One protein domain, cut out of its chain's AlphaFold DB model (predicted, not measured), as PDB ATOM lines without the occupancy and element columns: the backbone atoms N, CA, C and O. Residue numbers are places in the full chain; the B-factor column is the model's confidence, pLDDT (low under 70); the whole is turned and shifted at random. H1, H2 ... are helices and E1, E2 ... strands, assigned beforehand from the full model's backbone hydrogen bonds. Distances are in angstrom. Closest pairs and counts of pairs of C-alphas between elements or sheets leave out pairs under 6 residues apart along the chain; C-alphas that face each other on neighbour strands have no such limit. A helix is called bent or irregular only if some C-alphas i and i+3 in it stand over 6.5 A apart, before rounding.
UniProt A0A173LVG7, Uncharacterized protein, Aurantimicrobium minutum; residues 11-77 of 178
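Overview. This is residues 11 to 77 of the 178 residues of an uncharacterized protein of Aurantimicrobium minutum (UniProt A0A173LVG7). A small antiparallel sheet of three short strands makes one end of an elongated body, and three helices make the rest. H1 and H2 form a loose helical hairpin, with H2 at the end far from the sheet, and H3 runs back from beside H2 to the sheet, where its residues 69 to 76 come near E3 and E2. The printed part has 67 residues, with three named strands and three named helices in the order E1 E2 E3 H1 H2 H3; the sheet's order is E1 - E2 - E3, and the class is mixed, helices and strands. The whole is compact, with a radius of gyration of the C-alphas of 11.7 A and spans of 33 by 21 by 20 A.

Arrangement. The sheet is a meander, each strand the antiparallel neighbour of the one before: E1, residues 11 to 14, E2, residues 17 to 20, and E3, residues 27 to 29. E1 and E2 are a hairpin at 163 degrees, with N 11 and O 19 at 2.8 A. E2 and E3 are a hairpin at 172 degrees, with N 20 and O 27 at 2.8 A; all these pairs are within hydrogen-bond range. H3, residues 63 to 76, is on the sheet, and the two make two layers, one of helix and one of strands; the closest C-alphas of E3 and H3 are those of Val 27 and Leu 73, 6.5 A apart. H1, residues 34 to 45, is not on the sheet and is close to H3 but not clearly touching, with the C-alphas of Glu 36 and Phe 69 closest at 7.1 A and a steep tilt of 48 degrees, the same way. H2, residues 49 to 58, makes a helical hairpin with H1: they only just touch, with 3 pairs of C-alphas within 8 A, the closest those of Leu 39 and Val 56 at 6.8 A, at a shallow tilt of 31 degrees, opposite ways; H1 touches H2 with residues 39 to 42 alone. H2 and H3 touch only at the corner, and only just, with 3 such pairs, the closest the C-alphas of Val 56 and Ala 66 at 6.5 A. H2 is apart from E1, E2 and E3. Every O i to N i+4 pair is within hydrogen-bond range in H1, against 4 of 6 in H2 and 8 of 10 in H3.

Along the chain. E1 begins at C-alpha 11, (37.033, 18.521, 43.368). E2 is 10.6 A long. H1 is 17.1 A long from first to last C-alpha and begins at (51.474, 25.165, 37.842). H2, 15.2 A, is irregular, with C-alphas 50 and 53 at 7.5 A; H3, 19.8 A, is irregular, with C-alphas 72 and 75 at 7.6 A, and ends at C-alpha 76, (39.592, 25.489, 53.535).

Size, cuts and confidence. The two C-alphas farthest apart, those of Ser 23 and Ala 54, are 34.0 A apart. The printed part has no cut and no long link; the link from E2 to E3 is short, the others tight. The mean pLDDT of the printed part is 94.9, and no printed residue is under 70.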
ATOM      1  N   LEU A  11      37.710  18.923  44.596       95.75
ATOM      2  CA  LEU A  11      37.033  18.521  43.368       95.75
ATOM      3  C   LEU A  11      37.563  19.329  42.183       95.75
ATOM      4  O   LEU A  11      37.345  20.537  42.095       95.75
ATOM      5  N   TRP A  12      38.215  18.655  41.238       96.00
ATOM      6  CA  TRP A  12      38.612  19.256  39.966       96.00
ATOM      7  C   TRP A  12      37.390  19.431  39.059       96.00
ATOM      8  O   TRP A  12      36.701  18.464  38.736       96.00
ATOM      9  N   ARG A  13      37.113  20.672  38.649       94.00
ATOM     10  CA  ARG A  13      36.008  21.029  37.739       94.00
ATOM     11  C   ARG A  13      36.475  21.034  36.284       94.00
ATOM     12  O   ARG A  13      35.722  20.679  35.382       94.00
ATOM     13  N   THR A  14      37.733  21.409  36.069       95.31
ATOM     14  CA  THR A  14      38.468  21.327  34.800       95.31
ATOM     15  C   THR A  14      39.938  21.005  35.110       95.31
ATOM     16  O   THR A  14      40.308  21.000  36.282       95.31
ATOM     17  N   PRO A  15      40.817  20.799  34.112       94.88
ATOM     18  CA  PRO A  15      42.253  20.629  34.366       94.88
ATOM     19  C   PRO A  15      42.940  21.826  35.044       94.88
ATOM     20  O   PRO A  15      44.085  21.706  35.451       94.88
ATOM     21  N   THR A  16      42.284  22.988  35.123       95.88
ATOM     22  CA  THR A  16      42.852  24.209  35.712       95.88
ATOM     23  C   THR A  16      41.919  24.883  36.708       95.88
ATOM     24  O   THR A  16      42.231  25.972  37.165       95.88
ATOM     25  N   SER A  17      40.784  24.286  37.060       97.06
ATOM     26  CA  SER A  17      39.864  24.856  38.047       97.06
ATOM     27  C   SER A  17      39.411  23.787  39.024       97.06
ATOM     28  O   SER A  17      39.184  22.633  38.647       97.06
ATOM     29  N   PHE A  18      39.256  24.177  40.281       97.06
ATOM     30  CA  PHE A  18      38.828  23.278  41.341       97.06
ATOM     31  C   PHE A  18      37.929  23.995  42.342       97.06
ATOM     32  O   PHE A  18      37.852  25.224  42.390       97.06
ATOM     33  N   GLN A  19      37.240  23.202  43.149       96.75
ATOM     34  CA  GLN A  19      36.541  23.668  44.337       96.75
ATOM     35  C   GLN A  19      36.890  22.783  45.533       96.75
ATOM     36  O   GLN A  19      37.245  21.616  45.358       96.75
ATOM     37  N   ILE A  20      36.774  23.336  46.737       96.00
ATOM     38  CA  ILE A  20      36.917  22.613  48.000       96.00
ATOM     39  C   ILE A  20      35.579  22.692  48.741       96.00
ATOM     40  O   ILE A  20      35.056  23.785  48.957       96.00
ATOM     41  N   GLY A  21      35.017  21.535  49.095       91.31
ATOM     42  CA  GLY A  21      33.658  21.415  49.638       91.31
ATOM     43  C   GLY A  21      32.588  21.144  48.568       91.31
ATOM     44  O   GLY A  21      32.799  21.357  47.372       91.31
ATOM     45  N   THR A  22      31.435  20.622  48.998       85.94
ATOM     46  CA  THR A  22      30.322  20.201  48.115       85.94
ATOM     47  C   THR A  22      29.008  20.943  48.363       85.94
ATOM     48  O   THR A  22      28.233  21.124  47.422       85.94
ATOM     49  N   SER A  23      28.714  21.359  49.597       79.25
ATOM     50  CA  SER A  23      27.516  22.139  49.934       79.25
ATOM     51  C   SER A  23      27.634  22.796  51.318       79.25
ATOM     52  O   SER A  23      27.391  22.117  52.316       79.25
ATOM     53  N   PRO A  24      27.955  24.102  51.386       82.06
ATOM     54  CA  PRO A  24      28.396  24.958  50.278       82.06
ATOM     55  C   PRO A  24      29.809  24.588  49.777       82.06
ATOM     56  O   PRO A  24      30.516  23.782  50.380       82.06
ATOM     57  N   ALA A  25      30.212  25.145  48.632       90.50
ATOM     58  CA  ALA A  25      31.620  25.154  48.241       90.50
ATOM     59  C   ALA A  25      32.333  26.241  49.058       90.50
ATOM     60  O   ALA A  25      31.989  27.416  48.932       90.50
ATOM     61  N   GLU A  26      33.299  25.849  49.887       93.62
ATOM     62  CA  GLU A  26      34.035  26.760  50.776       93.62
ATOM     63  C   GLU A  26      35.040  27.611  49.999       93.62
ATOM     64  O   GLU A  26      35.257  28.784  50.297       93.62
ATOM     65  N   VAL A  27      35.648  27.021  48.965       96.44
ATOM     66  CA  VAL A  27      36.591  27.703  48.076       96.44
ATOM     67  C   VAL A  27      36.330  27.282  46.640       96.44
ATOM     68  O   VAL A  27      36.175  26.095  46.352       96.44
ATOM     69  N   ILE A  28      36.334  28.248  45.723       96.69
ATOM     70  CA  ILE A  28      36.299  28.010  44.280       96.69
ATOM     71  C   ILE A  28      37.472  28.757  43.651       96.69
ATOM     72  O   ILE A  28      37.581  29.975  43.782       96.69
ATOM     73  N   VAL A  29      38.335  28.024  42.947       97.38
ATOM     74  CA  VAL A  29      39.454  28.577  42.181       97.38
ATOM     75  C   VAL A  29      39.180  28.341  40.701       97.38
ATOM     76  O   VAL A  29      39.252  27.218  40.205       97.38
ATOM     77  N   GLU A  30      38.850  29.419  39.990       97.00
ATOM     78  CA  GLU A  30      38.495  29.386  38.561       97.00
ATOM     79  C   GLU A  30      39.703  29.148  37.644       97.00
ATOM     80  O   GLU A  30      39.554  28.723  36.495       97.00
ATOM     81  N   ARG A  31      40.915  29.425  38.135       96.12
ATOM     82  CA  ARG A  31      42.164  29.109  37.446       96.12
ATOM     83  C   ARG A  31      43.292  28.906  38.445       96.12
ATOM     84  O   ARG A  31      43.562  29.808  39.224       96.12
ATOM     85  N   VAL A  32      43.962  27.764  38.359       96.69
ATOM     86  CA  VAL A  32      45.193  27.450  39.083       96.69
ATOM     87  C   VAL A  32      46.370  27.425  38.114       96.69
ATOM     88  O   VAL A  32      46.250  26.954  36.977       96.69
ATOM     89  N   TYR A  33      47.505  27.957  38.552       95.75
ATOM     90  CA  TYR A  33      48.761  27.938  37.809       95.75
ATOM     91  C   TYR A  33      49.682  26.802  38.295       95.75
ATOM     92  O   TYR A  33      49.572  26.370  39.440       95.75
ATOM     93  N   PRO A  34      50.659  26.336  37.489       96.62
ATOM     94  CA  PRO A  34      51.474  25.165  37.842       96.62
ATOM     95  C   PRO A  34      52.244  25.257  39.170       96.62
ATOM     96  O   PRO A  34      52.578  24.234  39.760       96.62
ATOM     97  N   GLY A  35      52.607  26.462  39.625       97.00
ATOM     98  CA  GLY A  35      53.218  26.666  40.949       97.00
ATOM     99  C   GLY A  35      52.215  26.517  42.092       97.00
ATOM    100  O   GLY A  35      52.500  25.848  43.079       97.00
ATOM    101  N   GLU A  36      51.017  27.069  41.921       97.62
ATOM    102  CA  GLU A  36      49.915  26.964  42.882       97.62
ATOM    103  C   GLU A  36      49.381  25.531  42.975       97.62
ATOM    104  O   GLU A  36      49.068  25.072  44.063       97.62
ATOM    105  N   GLU A  37      49.330  24.791  41.864       97.06
ATOM    106  CA  GLU A  37      48.932  23.377  41.851       97.06
ATOM    107  C   GLU A  37      49.914  22.506  42.652       97.06
ATOM    108  O   GLU A  37      49.500  21.646  43.433       97.06
ATOM    109  N   ARG A  38      51.222  22.769  42.525       97.69
ATOM    110  CA  ARG A  38      52.252  22.110  43.346       97.69
ATOM    111  C   ARG A  38      52.109  22.474  44.823       97.69
ATOM    112  O   ARG A  38      52.147  21.583  45.669       97.69
ATOM    113  N   LEU A  39      51.865  23.750  45.129       97.50
ATOM    114  CA  LEU A  39      51.613  24.195  46.499       97.50
ATOM    115  C   LEU A  39      50.332  23.560  47.071       97.50
ATOM    116  O   LEU A  39      50.334  23.105  48.210       97.50
ATOM    117  N   LEU A  40      49.265  23.434  46.277       96.69
ATOM    118  CA  LEU A  40      48.022  22.748  46.642       96.69
ATOM    119  C   LEU A  40      48.261  21.266  46.973       96.69
ATOM    120  O   LEU A  40      47.693  20.747  47.936       96.69
ATOM    121  N   ALA A  41      49.106  20.574  46.206       95.06
ATOM    122  CA  ALA A  41      49.499  19.196  46.500       95.06
ATOM    123  C   ALA A  41      50.282  19.094  47.822       95.06
ATOM    124  O   ALA A  41      50.003  18.217  48.643       95.06
ATOM    125  N   ALA A  42      51.207  20.025  48.076       95.56
ATOM    126  CA  ALA A  42      51.941  20.082  49.337       95.56
ATOM    127  C   ALA A  42      51.019  20.382  50.538       95.56
ATOM    128  O   ALA A  42      51.143  19.753  51.587       95.56
ATOM    129  N   LEU A  43      50.035  21.271  50.377       94.94
ATOM    130  CA  LEU A  43      49.028  21.579  51.398       94.94
ATOM    131  C   LEU A  43      48.114  20.384  51.718       94.94
ATOM    132  O   LEU A  43      47.682  20.242  52.860       94.94
ATOM    133  N   GLN A  44      47.835  19.499  50.754       92.00
ATOM    134  CA  GLN A  44      47.112  18.245  51.018       92.00
ATOM    135  C   GLN A  44      47.927  17.290  51.901       92.00
ATOM    136  O   GLN A  44      47.377  16.664  52.812       92.00
ATOM    137  N   ALA A  45      49.242  17.207  51.676       90.81
ATOM    138  CA  ALA A  45      50.142  16.429  52.527       90.81
ATOM    139  C   ALA A  45      50.312  17.065  53.923       90.81
ATOM    140  O   ALA A  45      50.386  16.355  54.930       90.81
ATOM    141  N   GLY A  46      50.285  18.398  53.989       91.69
ATOM    142  CA  GLY A  46      50.484  19.198  55.191       91.69
ATOM    143  C   GLY A  46      51.918  19.716  55.300       91.69
ATOM    144  O   GLY A  46      52.883  18.974  55.137       91.69
ATOM    145  N   ILE A  47      52.051  21.003  55.610       93.69
ATOM    146  CA  ILE A  47      53.321  21.728  55.672       93.69
ATOM    147  C   ILE A  47      53.484  22.305  57.082       93.69
ATOM    148  O   ILE A  47      52.560  22.895  57.650       93.69
ATOM    149  N   SER A  48      54.660  22.134  57.686       92.06
ATOM    150  CA  SER A  48      54.969  22.788  58.962       92.06
ATOM    151  C   SER A  48      55.218  24.285  58.758       92.06
ATOM    152  O   SER A  48      55.668  24.693  57.691       92.06
ATOM    153  N   ASP A  49      54.985  25.111  59.779       90.69
ATOM    154  CA  ASP A  49      55.201  26.563  59.648       90.69
ATOM    155  C   ASP A  49      56.668  26.894  59.330       90.69
ATOM    156  O   ASP A  49      56.946  27.780  58.532       90.69
ATOM    157  N   ALA A  50      57.605  26.116  59.883       92.50
ATOM    158  CA  ALA A  50      59.039  26.277  59.647       92.50
ATOM    159  C   ALA A  50      59.487  25.877  58.229       92.50
ATOM    160  O   ALA A  50      60.573  26.264  57.809       92.50
ATOM    161  N   SER A  51      58.688  25.088  57.503       93.94
ATOM    162  CA  SER A  51      59.022  24.600  56.158       93.94
ATOM    163  C   SER A  51      58.278  25.329  55.040       93.94
ATOM    164  O   SER A  51      58.519  25.023  53.876       93.94
ATOM    165  N   LEU A  52      57.363  26.254  55.363       94.38
ATOM    166  CA  LEU A  52      56.503  26.891  54.362       94.38
ATOM    167  C   LEU A  52      57.311  27.629  53.290       94.38
ATOM    168  O   LEU A  52      57.114  27.364  52.108       94.38
ATOM    169  N   ASP A  53      58.236  28.499  53.701       96.00
ATOM    170  CA  ASP A  53      59.023  29.322  52.773       96.00
ATOM    171  C   ASP A  53      59.834  28.458  51.790       96.00
ATOM    172  O   ASP A  53      59.859  28.733  50.592       96.00
ATOM    173  N   ALA A  54      60.424  27.358  52.275       96.81
ATOM    174  CA  ALA A  54      61.184  26.425  51.441       96.81
ATOM    175  C   ALA A  54      60.298  25.709  50.406       96.81
ATOM    176  O   ALA A  54      60.686  25.565  49.248       96.81
ATOM    177  N   VAL A  55      59.087  25.292  50.797       97.00
ATOM    178  CA  VAL A  55      58.131  24.655  49.875       97.00
ATOM    179  C   VAL A  55      57.613  25.652  48.836       97.00
ATOM    180  O   VAL A  55      57.451  25.297  47.670       97.00
ATOM    181  N   VAL A  56      57.370  26.906  49.230       97.44
ATOM    182  CA  VAL A  56      56.969  27.987  48.315       97.44
ATOM    183  C   VAL A  56      58.040  28.224  47.245       97.44
ATOM    184  O   VAL A  56      57.710  28.298  46.057       97.44
ATOM    185  N   GLU A  57      59.313  28.268  47.646       97.25
ATOM    186  CA  GLU A  57      60.449  28.395  46.731       97.25
ATOM    187  C   GLU A  57      60.550  27.194  45.772       97.25
ATOM    188  O   GLU A  57      60.681  27.382  44.561       97.25
ATOM    189  N   GLU A  58      60.388  25.961  46.267       97.06
ATOM    190  CA  GLU A  58      60.372  24.739  45.442       97.06
ATOM    191  C   GLU A  58      59.190  24.715  44.448       97.06
ATOM    192  O   GLU A  58      59.295  24.236  43.311       97.06
ATOM    193  N   CYS A  59      58.061  25.319  44.826       97.25
ATOM    194  CA  CYS A  59      56.921  25.541  43.938       97.25
ATOM    195  C   CYS A  59      57.187  26.630  42.878       97.25
ATOM    196  O   CYS A  59      56.396  26.794  41.944       97.25
ATOM    197  N   GLY A  60      58.322  27.329  42.942       97.19
ATOM    198  CA  GLY A  60      58.681  28.410  42.025       97.19
ATOM    199  C   GLY A  60      57.751  29.617  42.145       97.19
ATOM    200  O   GLY A  60      57.518  30.309  41.153       97.19
ATOM    201  N   LEU A  61      57.166  29.823  43.327       97.44
ATOM    202  CA  LEU A  61      56.288  30.945  43.628       97.44
ATOM    203  C   LEU A  61      57.081  32.039  44.344       97.44
ATOM    204  O   LEU A  61      57.934  31.769  45.186       97.44
ATOM    205  N   SER A  62      56.769  33.294  44.035       96.75
ATOM    206  CA  SER A  62      57.157  34.405  44.905       96.75
ATOM    207  C   SER A  62      56.337  34.381  46.195       96.75
ATOM    208  O   SER A  62      55.232  33.831  46.234       96.75
ATOM    209  N   LYS A  63      56.854  35.033  47.239       94.50
ATOM    210  CA  LYS A  63      56.146  35.172  48.514       94.50
ATOM    211  C   LYS A  63      54.756  35.793  48.336       94.50
ATOM    212  O   LYS A  63      53.785  35.237  48.827       94.50
ATOM    213  N   ASP A  64      54.647  36.856  47.538       96.50
ATOM    214  CA  ASP A  64      53.369  37.533  47.283       96.50
ATOM    215  C   ASP A  64      52.350  36.623  46.574       96.50
ATOM    216  O   ASP A  64      51.159  36.650  46.886       96.50
ATOM    217  N   GLN A  65      52.804  35.782  45.634       96.56
ATOM    218  CA  GLN A  65      51.936  34.801  44.971       96.56
ATOM    219  C   GLN A  65      51.453  33.728  45.948       96.56
ATOM    220  O   GLN A  65      50.269  33.392  45.951       96.56
ATOM    221  N   ALA A  66      52.353  33.204  46.783       96.38
ATOM    222  CA  ALA A  66      51.998  32.217  47.792       96.38
ATOM    223  C   ALA A  66      51.027  32.795  48.827       96.38
ATOM    224  O   ALA A  66      50.003  32.173  49.096       96.38
ATOM    225  N   ASP A  67      51.289  33.997  49.340       96.31
ATOM    226  CA  ASP A  67      50.430  34.677  50.311       96.31
ATOM    227  C   ASP A  67      49.033  34.947  49.725       96.31
ATOM    228  O   ASP A  67      48.019  34.693  50.380       96.31
ATOM    229  N   SER A  68      48.951  35.377  48.460       96.88
ATOM    230  CA  SER A  68      47.672  35.562  47.760       96.88
ATOM    231  C   SER A  68      46.900  34.245  47.598       96.88
ATOM    232  O   SER A  68      45.678  34.202  47.783       96.88
ATOM    233  N   PHE A  69      47.593  33.155  47.259       97.25
ATOM    234  CA  PHE A  69      46.966  31.847  47.091       97.25
ATOM    235  C   PHE A  69      46.511  31.260  48.435       97.25
ATOM    236  O   PHE A  69      45.371  30.815  48.559       97.25
ATOM    237  N   LEU A  70      47.342  31.342  49.475       96.00
ATOM    238  CA  LEU A  70      46.992  30.931  50.838       96.00
ATOM    239  C   LEU A  70      45.822  31.743  51.395       96.00
ATOM    240  O   LEU A  70      44.943  31.173  52.038       96.00
ATOM    241  N   SER A  71      45.762  33.047  51.110       96.19
ATOM    242  CA  SER A  71      44.617  33.882  51.482       96.19
ATOM    243  C   SER A  71      43.327  33.405  50.810       96.19
ATOM    244  O   SER A  71      42.297  33.311  51.474       96.19
ATOM    245  N   THR A  72      43.393  33.016  49.532       96.94
ATOM    246  CA  THR A  72      42.253  32.429  48.803       96.94
ATOM    247  C   THR A  72      41.818  31.091  49.408       96.94
ATOM    248  O   THR A  72      40.625  30.821  49.527       96.94
ATOM    249  N   LEU A  73      42.778  30.258  49.820       96.38
ATOM    250  CA  LEU A  73      42.516  28.952  50.427       96.38
ATOM    251  C   LEU A  73      42.143  29.019  51.913       96.38
ATOM    252  O   LEU A  73      41.733  27.999  52.464       96.38
ATOM    253  N   SER A  74      42.260  30.178  52.565       94.19
ATOM    254  CA  SER A  74      42.069  30.331  54.012       94.19
ATOM    255  C   SER A  74      40.793  29.682  54.573       94.19
ATOM    256  O   SER A  74      40.906  29.105  55.652       94.19
ATOM    257  N   PRO A  75      39.617  29.715  53.906       92.81
ATOM    258  CA  PRO A  75      38.410  29.047  54.412       92.81
ATOM    259  C   PRO A  75      38.518  27.515  54.470       92.81
ATOM    260  O   PRO A  75      37.847  26.872  55.268       92.81
ATOM    261  N   ALA A  76      39.375  26.929  53.633       93.19
ATOM    262  CA  ALA A  76      39.592  25.489  53.535       93.19
ATOM    263  C   ALA A  76      40.877  25.015  54.237       93.19
ATOM    264  O   ALA A  76      41.160  23.813  54.257       93.19
ATOM    265  N   LEU A  77      41.672  25.935  54.795       91.94
ATOM    266  CA  LEU A  77      42.852  25.608  55.588       91.94
ATOM    267  C   LEU A  77      42.454  25.329  57.035       91.94
ATOM    268  O   LEU A  77      41.694  26.069  57.650       91.94
TER     269      LEU A  77